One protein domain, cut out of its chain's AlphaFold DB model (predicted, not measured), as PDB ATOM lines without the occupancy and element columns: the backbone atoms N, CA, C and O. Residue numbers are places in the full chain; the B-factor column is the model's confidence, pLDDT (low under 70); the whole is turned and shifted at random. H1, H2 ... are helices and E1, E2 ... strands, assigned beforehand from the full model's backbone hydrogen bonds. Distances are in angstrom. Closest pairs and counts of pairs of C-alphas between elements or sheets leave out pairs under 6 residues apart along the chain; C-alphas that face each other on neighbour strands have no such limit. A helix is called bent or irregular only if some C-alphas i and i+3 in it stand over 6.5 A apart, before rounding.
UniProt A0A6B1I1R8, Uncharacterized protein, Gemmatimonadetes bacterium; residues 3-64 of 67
ATOM      1  N   ALA A   3      49.518-116.452 -22.430       95.06
ATOM      2  CA  ALA A   3      49.451-115.000 -22.554       95.06
ATOM      3  C   ALA A   3      48.166-114.512 -23.236       95.06
ATOM      4  O   ALA A   3      47.746-115.055 -24.260       95.06
ATOM      5  N   TYR A   4      47.605-113.416 -22.722       96.62
ATOM      6  CA  TYR A   4      46.592-112.618 -23.404       96.62
ATOM      7  C   TYR A   4      47.236-111.426 -24.100       96.62
ATOM      8  O   TYR A   4      47.930-110.618 -23.482       96.62
ATOM      9  N   ILE A   5      46.978-111.302 -25.402       97.12
ATOM     10  CA  ILE A   5      47.421-110.163 -26.204       97.12
ATOM     11  C   ILE A   5      46.305-109.120 -26.218       97.12
ATOM     12  O   ILE A   5      45.260-109.332 -26.835       97.12
ATOM     13  N   LEU A   6      46.527-107.984 -25.560       97.00
ATOM     14  CA  LEU A   6      45.547-106.901 -25.489       97.00
ATOM     15  C   LEU A   6      45.796-105.829 -26.552       97.00
ATOM     16  O   LEU A   6      46.926-105.512 -26.922       97.00
ATOM     17  N   GLY A   7      44.710-105.232 -27.047       94.38
ATOM     18  CA  GLY A   7      44.774-104.112 -27.989       94.38
ATOM     19  C   GLY A   7      45.079-104.489 -29.441       94.38
ATOM     20  O   GLY A   7      45.385-103.587 -30.230       94.38
ATOM     21  N   VAL A   8      44.976-105.776 -29.798       94.31
ATOM     22  CA  VAL A   8      45.052-106.290 -31.173       94.31
ATOM     23  C   VAL A   8      43.828-107.162 -31.461       94.31
ATOM     24  O   VAL A   8      43.579-108.133 -30.763       94.31
ATOM     25  N   PHE A   9      43.063-106.820 -32.500       92.00
ATOM     26  CA  PHE A   9      41.746-107.424 -32.784       92.00
ATOM     27  C   PHE A   9      41.712-108.232 -34.087       92.00
ATOM     28  O   PHE A   9      40.671-108.376 -34.722       92.00
ATOM     29  N   LYS A  10      42.873-108.721 -34.524       94.56
ATOM     30  CA  LYS A  10      43.021-109.572 -35.708       94.56
ATOM     31  C   LYS A  10      43.741-110.862 -35.317       94.56
ATOM     32  O   LYS A  10      44.545-110.812 -34.387       94.56
ATOM     33  N   PRO A  11      43.519-111.978 -36.028       95.19
ATOM     34  CA  PRO A  11      44.326-113.180 -35.852       95.19
ATOM     35  C   PRO A  11      45.817-112.887 -36.070       95.19
ATOM     36  O   PRO A  11      46.175-112.087 -36.942       95.19
ATOM     37  N   LEU A  12      46.676-113.529 -35.280       95.00
ATOM     38  CA  LEU A  12      48.130-113.376 -35.328       95.00
ATOM     39  C   LEU A  12      48.783-114.758 -35.350       95.00
ATOM     40  O   LEU A  12      48.407-115.620 -34.563       95.00
ATOM     41  N   GLU A  13      49.784-114.946 -36.208       97.19
ATOM     42  CA  GLU A  13      50.686-116.105 -36.123       97.19
ATOM     43  C   GLU A  13      51.798-115.873 -35.092       97.19
ATOM     44  O   GLU A  13      52.200-116.791 -34.385       97.19
ATOM     45  N   MET A  14      52.288-114.634 -34.993       96.69
ATOM     46  CA  MET A  14      53.323-114.212 -34.050       96.69
ATOM     47  C   MET A  14      53.029-112.807 -33.528       96.69
ATOM     48  O   MET A  14      52.459-111.971 -34.235       96.69
ATOM     49  N   PHE A  15      53.461-112.537 -32.298       95.94
ATOM     50  CA  PHE A  15      53.346-111.229 -31.667       95.94
ATOM     51  C   PHE A  15      54.572-110.930 -30.804       95.94
ATOM     52  O   PHE A  15      55.083-111.802 -30.105       95.94
ATOM     53  N   THR A  16      55.022-109.679 -30.835       96.06
ATOM     54  CA  THR A  16      56.048-109.153 -29.934       96.06
ATOM     55  C   THR A  16      55.482-107.906 -29.278       96.06
ATOM     56  O   THR A  16      55.005-107.002 -29.964       96.06
ATOM     57  N   GLY A  17      55.527-107.864 -27.952       95.00
ATOM     58  CA  GLY A  17      54.993-106.772 -27.155       95.00
ATOM     59  C   GLY A  17      55.632-106.743 -25.774       95.00
ATOM     60  O   GLY A  17      56.520-107.540 -25.471       95.00
ATOM     61  N   ARG A  18      55.179-105.810 -24.944       95.44
ATOM     62  CA  ARG A  18      55.611-105.694 -23.554       95.44
ATOM     63  C   ARG A  18      54.651-106.478 -22.666       95.44
ATOM     64  O   ARG A  18      53.441-106.314 -22.802       95.44
ATOM     65  N   CYS A  19      55.188-107.286 -21.755       95.81
ATOM     66  CA  CYS A  19      54.410-107.816 -20.640       95.81
ATOM     67  C   CYS A  19      54.167-106.677 -19.645       95.81
ATOM     68  O   CYS A  19      55.127-106.085 -19.155       95.81
ATOM     69  N   ILE A  20      52.906-106.320 -19.418       95.94
ATOM     70  CA  ILE A  20      52.518-105.161 -18.596       95.94
ATOM     71  C   ILE A  20      51.916-105.559 -17.245       95.94
ATOM     72  O   ILE A  20      51.885-104.736 -16.333       95.94
ATOM     73  N   ALA A  21      51.439-106.799 -17.120       96.25
ATOM     74  CA  ALA A  21      50.862-107.352 -15.900       96.25
ATOM     75  C   ALA A  21      50.801-108.887 -15.977       96.25
ATOM     76  O   ALA A  21      51.029-109.477 -17.038       96.25
ATOM     77  N   VAL A  22      50.428-109.512 -14.865       96.12
ATOM     78  CA  VAL A  22      50.086-110.933 -14.752       96.12
ATOM     79  C   VAL A  22      48.685-111.044 -14.156       96.12
ATOM     80  O   VAL A  22      48.344-110.295 -13.245       96.12
ATOM     81  N   ILE A  23      47.863-111.960 -14.667       96.06
ATOM     82  CA  ILE A  23      46.667-112.429 -13.963       96.06
ATOM     83  C   ILE A  23      47.040-113.710 -13.228       96.06
ATOM     84  O   ILE A  23      47.445-114.685 -13.864       96.06
ATOM     85  N   GLN A  24      46.882-113.685 -11.909       94.50
ATOM     86  CA  GLN A  24      47.003-114.850 -11.041       94.50
ATOM     87  C   GLN A  24      45.615-115.385 -10.722       94.50
ATOM     88  O   GLN A  24      44.699-114.605 -10.437       94.50
ATOM     89  N   ARG A  25      45.475-116.707 -10.745       94.62
ATOM     90  CA  ARG A  25      44.250-117.401 -10.350       94.62
ATOM     91  C   ARG A  25      44.465-118.010  -8.971       94.62
ATOM     92  O   ARG A  25      45.480-118.651  -8.737       94.62
ATOM     93  N   SER A  26      43.562-117.772  -8.022       93.81
ATOM     94  CA  SER A  26      43.679-118.368  -6.679       93.81
ATOM     95  C   SER A  26      43.140-119.795  -6.608       93.81
ATOM     96  O   SER A  26      43.469-120.535  -5.681       93.81
ATOM     97  N   ASP A  27      42.312-120.176  -7.577       93.06
ATOM     98  CA  ASP A  27      41.654-121.474  -7.704       93.06
ATOM     99  C   ASP A  27      42.271-122.373  -8.794       93.06
ATOM    100  O   ASP A  27      41.809-123.497  -8.998       93.06
ATOM    101  N   ASP A  28      43.332-121.908  -9.459       91.25
ATOM    102  CA  ASP A  28      44.060-122.600 -10.527       91.25
ATOM    103  C   ASP A  28      45.555-122.212 -10.477       91.25
ATOM    104  O   ASP A  28      45.884-121.088 -10.123       91.25
ATOM    105  N   ASP A  29      46.470-123.121 -10.820       87.06
ATOM    106  CA  ASP A  29      47.933-122.923 -10.712       87.06
ATOM    107  C   ASP A  29      48.561-122.428 -12.037       87.06
ATOM    108  O   ASP A  29      49.726-122.694 -12.342       87.06
ATOM    109  N   ASP A  30      47.769-121.766 -12.889       89.81
ATOM    110  CA  ASP A  30      48.190-121.324 -14.222       89.81
ATOM    111  C   ASP A  30      48.017-119.815 -14.454       89.81
ATOM    112  O   ASP A  30      46.984-119.331 -14.933       89.81
ATOM    113  N   ASP A  31      49.100-119.084 -14.187       91.44
ATOM    114  CA  ASP A  31      49.217-117.647 -14.429       91.44
ATOM    115  C   ASP A  31      49.135-117.277 -15.922       91.44
ATOM    116  O   ASP A  31      49.663-117.963 -16.815       91.44
ATOM    117  N   LYS A  32      48.521-116.119 -16.193       94.75
ATOM    118  CA  LYS A  32      48.372-115.552 -17.541       94.75
ATOM    119  C   LYS A  32      49.134-114.238 -17.664       94.75
ATOM    120  O   LYS A  32      48.852-113.271 -16.961       94.75
ATOM    121  N   LEU A  33      50.070-114.170 -18.606       96.38
ATOM    122  CA  LEU A  33      50.783-112.934 -18.921       96.38
ATOM    123  C   LEU A  33      49.883-111.983 -19.711       96.38
ATOM    124  O   LEU A  33      49.213-112.391 -20.659       96.38
ATOM    125  N   ILE A  34      49.922-110.696 -19.385       97.12
ATOM    126  CA  ILE A  34      49.221-109.658 -20.138       97.12
ATOM    127  C   ILE A  34      50.228-108.932 -21.012       97.12
ATOM    128  O   ILE A  34      51.079-108.194 -20.517       97.12
ATOM    129  N   VAL A  35      50.132-109.139 -22.325       97.12
ATOM    130  CA  VAL A  35      51.072-108.582 -23.299       97.12
ATOM    131  C   VAL A  35      50.359-107.559 -24.178       97.12
ATOM    132  O   VAL A  35      49.314-107.839 -24.760       97.12
ATOM    133  N   ALA A  36      50.935-106.368 -24.307       97.00
ATOM    134  CA  ALA A  36      50.383-105.281 -25.112       97.00
ATOM    135  C   ALA A  36      51.423-104.724 -26.103       97.00
ATOM    136  O   ALA A  36      52.632-104.895 -25.902       97.00
ATOM    137  N   PRO A  37      50.991-104.052 -27.190       96.62
ATOM    138  CA  PRO A  37      51.886-103.271 -28.035       96.62
ATOM    139  C   PRO A  37      52.670-102.242 -27.216       96.62
ATOM    140  O   PRO A  37      52.164-101.718 -26.225       96.62
ATOM    141  N   ASP A  38      53.884-101.918 -27.657       93.94
ATOM    142  CA  ASP A  38      54.713-100.943 -26.950       93.94
ATOM    143  C   ASP A  38      54.002 -99.583 -26.797       93.94
ATOM    144  O   ASP A  38      53.293 -99.121 -27.695       93.94
ATOM    145  N   GLY A  39      54.161 -98.967 -25.626       91.56
ATOM    146  CA  GLY A  39      53.500 -97.714 -25.254       91.56
ATOM    147  C   GLY A  39      52.003 -97.818 -24.939       91.56
ATOM    148  O   GLY A  39      51.397 -96.793 -24.627       91.56
ATOM    149  N   LYS A  40      51.394 -99.013 -24.991       94.00
ATOM    150  CA  LYS A  40      50.041 -99.246 -24.472       94.00
ATOM    151  C   LYS A  40      50.091 -99.864 -23.081       94.00
ATOM    152  O   LYS A  40      50.818-100.823 -22.845       94.00
ATOM    153  N   ASP A  41      49.263 -99.323 -22.203       94.25
ATOM    154  CA  ASP A  41      49.014 -99.827 -20.858       94.25
ATOM    155  C   ASP A  41      47.499 -99.835 -20.628       94.25
ATOM    156  O   ASP A  41      46.745 -99.162 -21.343       94.25
ATOM    157  N   TYR A  42      47.062-100.613 -19.654       96.31
ATOM    158  CA  TYR A  42      45.662-100.802 -19.302       96.31
ATOM    159  C   TYR A  42      45.552-100.813 -17.784       96.31
ATOM    160  O   TYR A  42      46.423-101.373 -17.125       96.31
ATOM    161  N   SER A  43      44.506-100.210 -17.219       97.19
ATOM    162  CA  SER A  43      44.221-100.376 -15.790       97.19
ATOM    163  C   SER A  43      43.832-101.821 -15.489       97.19
ATOM    164  O   SER A  43      43.448-102.575 -16.386       97.19
ATOM    165  N   ASP A  44      43.891-102.206 -14.223       97.12
ATOM    166  CA  ASP A  44      43.578-103.571 -13.811       97.12
ATOM    167  C   ASP A  44      42.103-103.904 -14.121       97.12
ATOM    168  O   ASP A  44      41.801-104.985 -14.625       97.12
ATOM    169  N   GLU A  45      41.188-102.939 -13.972       97.44
ATOM    170  CA  GLU A  45      39.782-103.092 -14.372       97.44
ATOM    171  C   GLU A  45      39.624-103.261 -15.887       97.44
ATOM    172  O   GLU A  45      38.783-104.037 -16.340       97.44
ATOM    173  N   GLN A  46      40.424-102.548 -16.689       98.06
ATOM    174  CA  GLN A  46      40.407-102.697 -18.146       98.06
ATOM    175  C   GLN A  46      40.941-104.063 -18.575       98.06
ATOM    176  O   GLN A  46      40.380-104.662 -19.490       98.06
ATOM    177  N   ILE A  47      41.997-104.556 -17.920       97.88
ATOM    178  CA  ILE A  47      42.540-105.897 -18.152       97.88
ATOM    179  C   ILE A  47      41.449-106.932 -17.878       97.88
ATOM    180  O   ILE A  47      41.093-107.673 -18.790       97.88
ATOM    181  N   LEU A  48      40.846-106.903 -16.684       97.44
ATOM    182  CA  LEU A  48      39.785-107.836 -16.297       97.44
ATOM    183  C   LEU A  48      38.574-107.772 -17.235       97.44
ATOM    184  O   LEU A  48      38.019-108.805 -17.592       97.44
ATOM    185  N   ALA A  49      38.178-106.577 -17.684       97.75
ATOM    186  CA  ALA A  49      37.075-106.423 -18.630       97.75
ATOM    187  C   ALA A  49      37.403-106.994 -20.021       97.75
ATOM    188  O   ALA A  49      36.544-107.601 -20.659       97.75
ATOM    189  N   LEU A  50      38.635-106.808 -20.507       97.31
ATOM    190  CA  LEU A  50      39.073-107.321 -21.808       97.31
ATOM    191  C   LEU A  50      39.274-108.843 -21.804       97.31
ATOM    192  O   LEU A  50      39.141-109.471 -22.855       97.31
ATOM    193  N   THR A  51      39.572-109.432 -20.645       97.00
ATOM    194  CA  THR A  51      39.783-110.877 -20.473       97.00
ATOM    195  C   THR A  51      38.587-111.599 -19.842       97.00
ATOM    196  O   THR A  51      38.643-112.815 -19.662       97.00
ATOM    197  N   GLU A  52      37.484-110.893 -19.557       97.12
ATOM    198  CA  GLU A  52      36.295-111.420 -18.859       97.12
ATOM    199  C   GLU A  52      35.764-112.706 -19.487       97.12
ATOM    200  O   GLU A  52      35.400-113.634 -18.770       97.12
ATOM    201  N   PHE A  53      35.788-112.804 -20.820       95.81
ATOM    202  CA  PHE A  53      35.230-113.949 -21.540       95.81
ATOM    203  C   PHE A  53      35.796-115.297 -21.056       95.81
ATOM    204  O   PHE A  53      35.086-116.309 -21.098       95.81
ATOM    205  N   GLN A  54      37.060-115.293 -20.616       96.25
ATOM    206  CA  GLN A  54      37.779-116.446 -20.090       96.25
ATOM    207  C   GLN A  54      37.922-116.377 -18.569       96.25
ATOM    208  O   GLN A  54      37.643-117.370 -17.904       96.25
ATOM    209  N   GLU A  55      38.283-115.218 -18.011       96.56
ATOM    210  CA  GLU A  55      38.536-115.083 -16.569       96.56
ATOM    211  C   GLU A  55      37.272-115.151 -15.707       96.56
ATOM    212  O   GLU A  55      37.371-115.440 -14.524       96.56
ATOM    213  N   ARG A  56      36.066-115.001 -16.270       96.75
ATOM    214  CA  ARG A  56      34.804-115.200 -15.525       96.75
ATOM    215  C   ARG A  56      34.616-116.604 -14.939       96.75
ATOM    216  O   ARG A  56      33.675-116.821 -14.182       96.75
ATOM    217  N   PHE A  57      35.439-117.566 -15.353       96.44
ATOM    218  CA  PHE A  57      35.410-118.944 -14.864       96.44
ATOM    219  C   PHE A  57      36.456-119.224 -13.775       96.44
ATOM    220  O   PHE A  57      36.538-120.368 -13.341       96.44
ATOM    221  N   PHE A  58      37.229-118.214 -13.359       95.75
ATOM    222  CA  PHE A  58      38.337-118.347 -12.410       95.75
ATOM    223  C   PHE A  58      38.336-117.206 -11.388       95.75
ATOM    224  O   PHE A  58      37.912-116.083 -11.682       95.75
ATOM    225  N   GLU A  59      38.880-117.450 -10.201       96.19
ATOM    226  CA  GLU A  59      39.116-116.411  -9.199       96.19
ATOM    227  C   GLU A  59      40.405-115.647  -9.523       96.19
ATOM    228  O   GLU A  59      41.506-116.010  -9.114       96.19
ATOM    229  N   SER A  60      40.257-114.578 -10.306       95.62
ATOM    230  CA  SER A  60      41.372-113.872 -10.944       95.62
ATOM    231  C   SER A  60      41.736-112.561 -10.241       95.62
ATOM    232  O   SER A  60      40.860-111.774  -9.878       95.62
ATOM    233  N   SER A  61      43.034-112.267 -10.132       95.81
ATOM    234  CA  SER A  61      43.554-110.972  -9.673       95.81
ATOM    235  C   SER A  61      44.723-110.500 -10.538       95.81
ATOM    236  O   SER A  61      45.502-111.310 -11.036       95.81
ATOM    237  N   VAL A  62      44.831-109.186 -10.759       96.88
ATOM    238  CA  VAL A  62      45.911-108.593 -11.563       96.88
ATOM    239  C   VAL A  62      47.069-108.205 -10.648       96.88
ATOM    240  O   VAL A  62      46.866-107.534  -9.637       96.88
ATOM    241  N   THR A  63      48.291-108.576 -11.026       95.12
ATOM    242  CA  THR A  63      49.524-108.148 -10.365       95.12
ATOM    243  C   THR A  63      50.468-107.490 -11.366       95.12
ATOM    244  O   THR A  63      50.501-107.820 -12.554       95.12
ATOM    245  N   ARG A  64      51.241-106.514 -10.885       89.75
ATOM    246  CA  ARG A  64      52.250-105.790 -11.673       89.75
ATOM    247  C   ARG A  64      53.660-106.057 -11.162       89.75
ATOM    248  O   ARG A  64      54.501-105.161 -11.201       89.75
TER     249      ARG A  64
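Overview. This is residues 3 to 64 of the 67 residues of an uncharacterized protein of Gemmatimonadetes bacterium (UniProt A0A6B1I1R8). A small twisted sheet of four strands has one helix, H1, packed slantwise over one face, while its other face is bare of helices. The loop of residues 9 to 14, between E1 and E2, sticks out. The printed part has 62 residues, with E1, E2, E3, H1 and E4 in that order along it; the mixed sheet runs E1, E3, E2, E4, with E1 and E3 parallel and the other neighbours antiparallel. The class is mixed, helices and strands, in two layers, H1 on one face of the sheet. The whole is compact, with a radius of gyration of the C-alphas of 11.4 A and spans of 30 by 22 by 18 A.

Along the chain. E1, residues 3 to 5, begins at C-alpha 3 (49.451, -115.000, -22.554) and is 6.4 A long. E2, residues 18 to 25, is 21.0 A long. E3 is residues 32 to 36, 12.9 A. H1, residues 44 to 55, is 12.9 A long and irregular: C-alphas 50 and 53 are 7.7 A apart. E4, residues 60 to 63, 10.0 A, ends at C-alpha 63 (49.524, -108.148, -10.365).

Arrangement. E1 is parallel to E3, with N 4 and O 33 at 2.8 A. E3 and E2 form a hairpin, with N 20 and O 34 at 2.8 A. E2 and E4 are antiparallel, with N 63 and O 22 at 2.8 A. H1 is on the sheet at a height of 8.2 A; its closest C-alphas to E4 are those of Asp 44 and Val 62, 6.0 A. In H1, 6 of 8 O i to N i+4 pairs are within hydrogen-bond range. E3, H1 and E4 make a split strand-helix-strand unit, two strands running the same way with E2 between them; its crossover is right-handed.

Size, cuts and confidence. The C-alphas of Asp 27 and Gly 39 are the two farthest apart, 31.8 A. The link from E1 to E2 is long, 12 residues. The printed part has no cut, and no printed residue is under 70 in pLDDT.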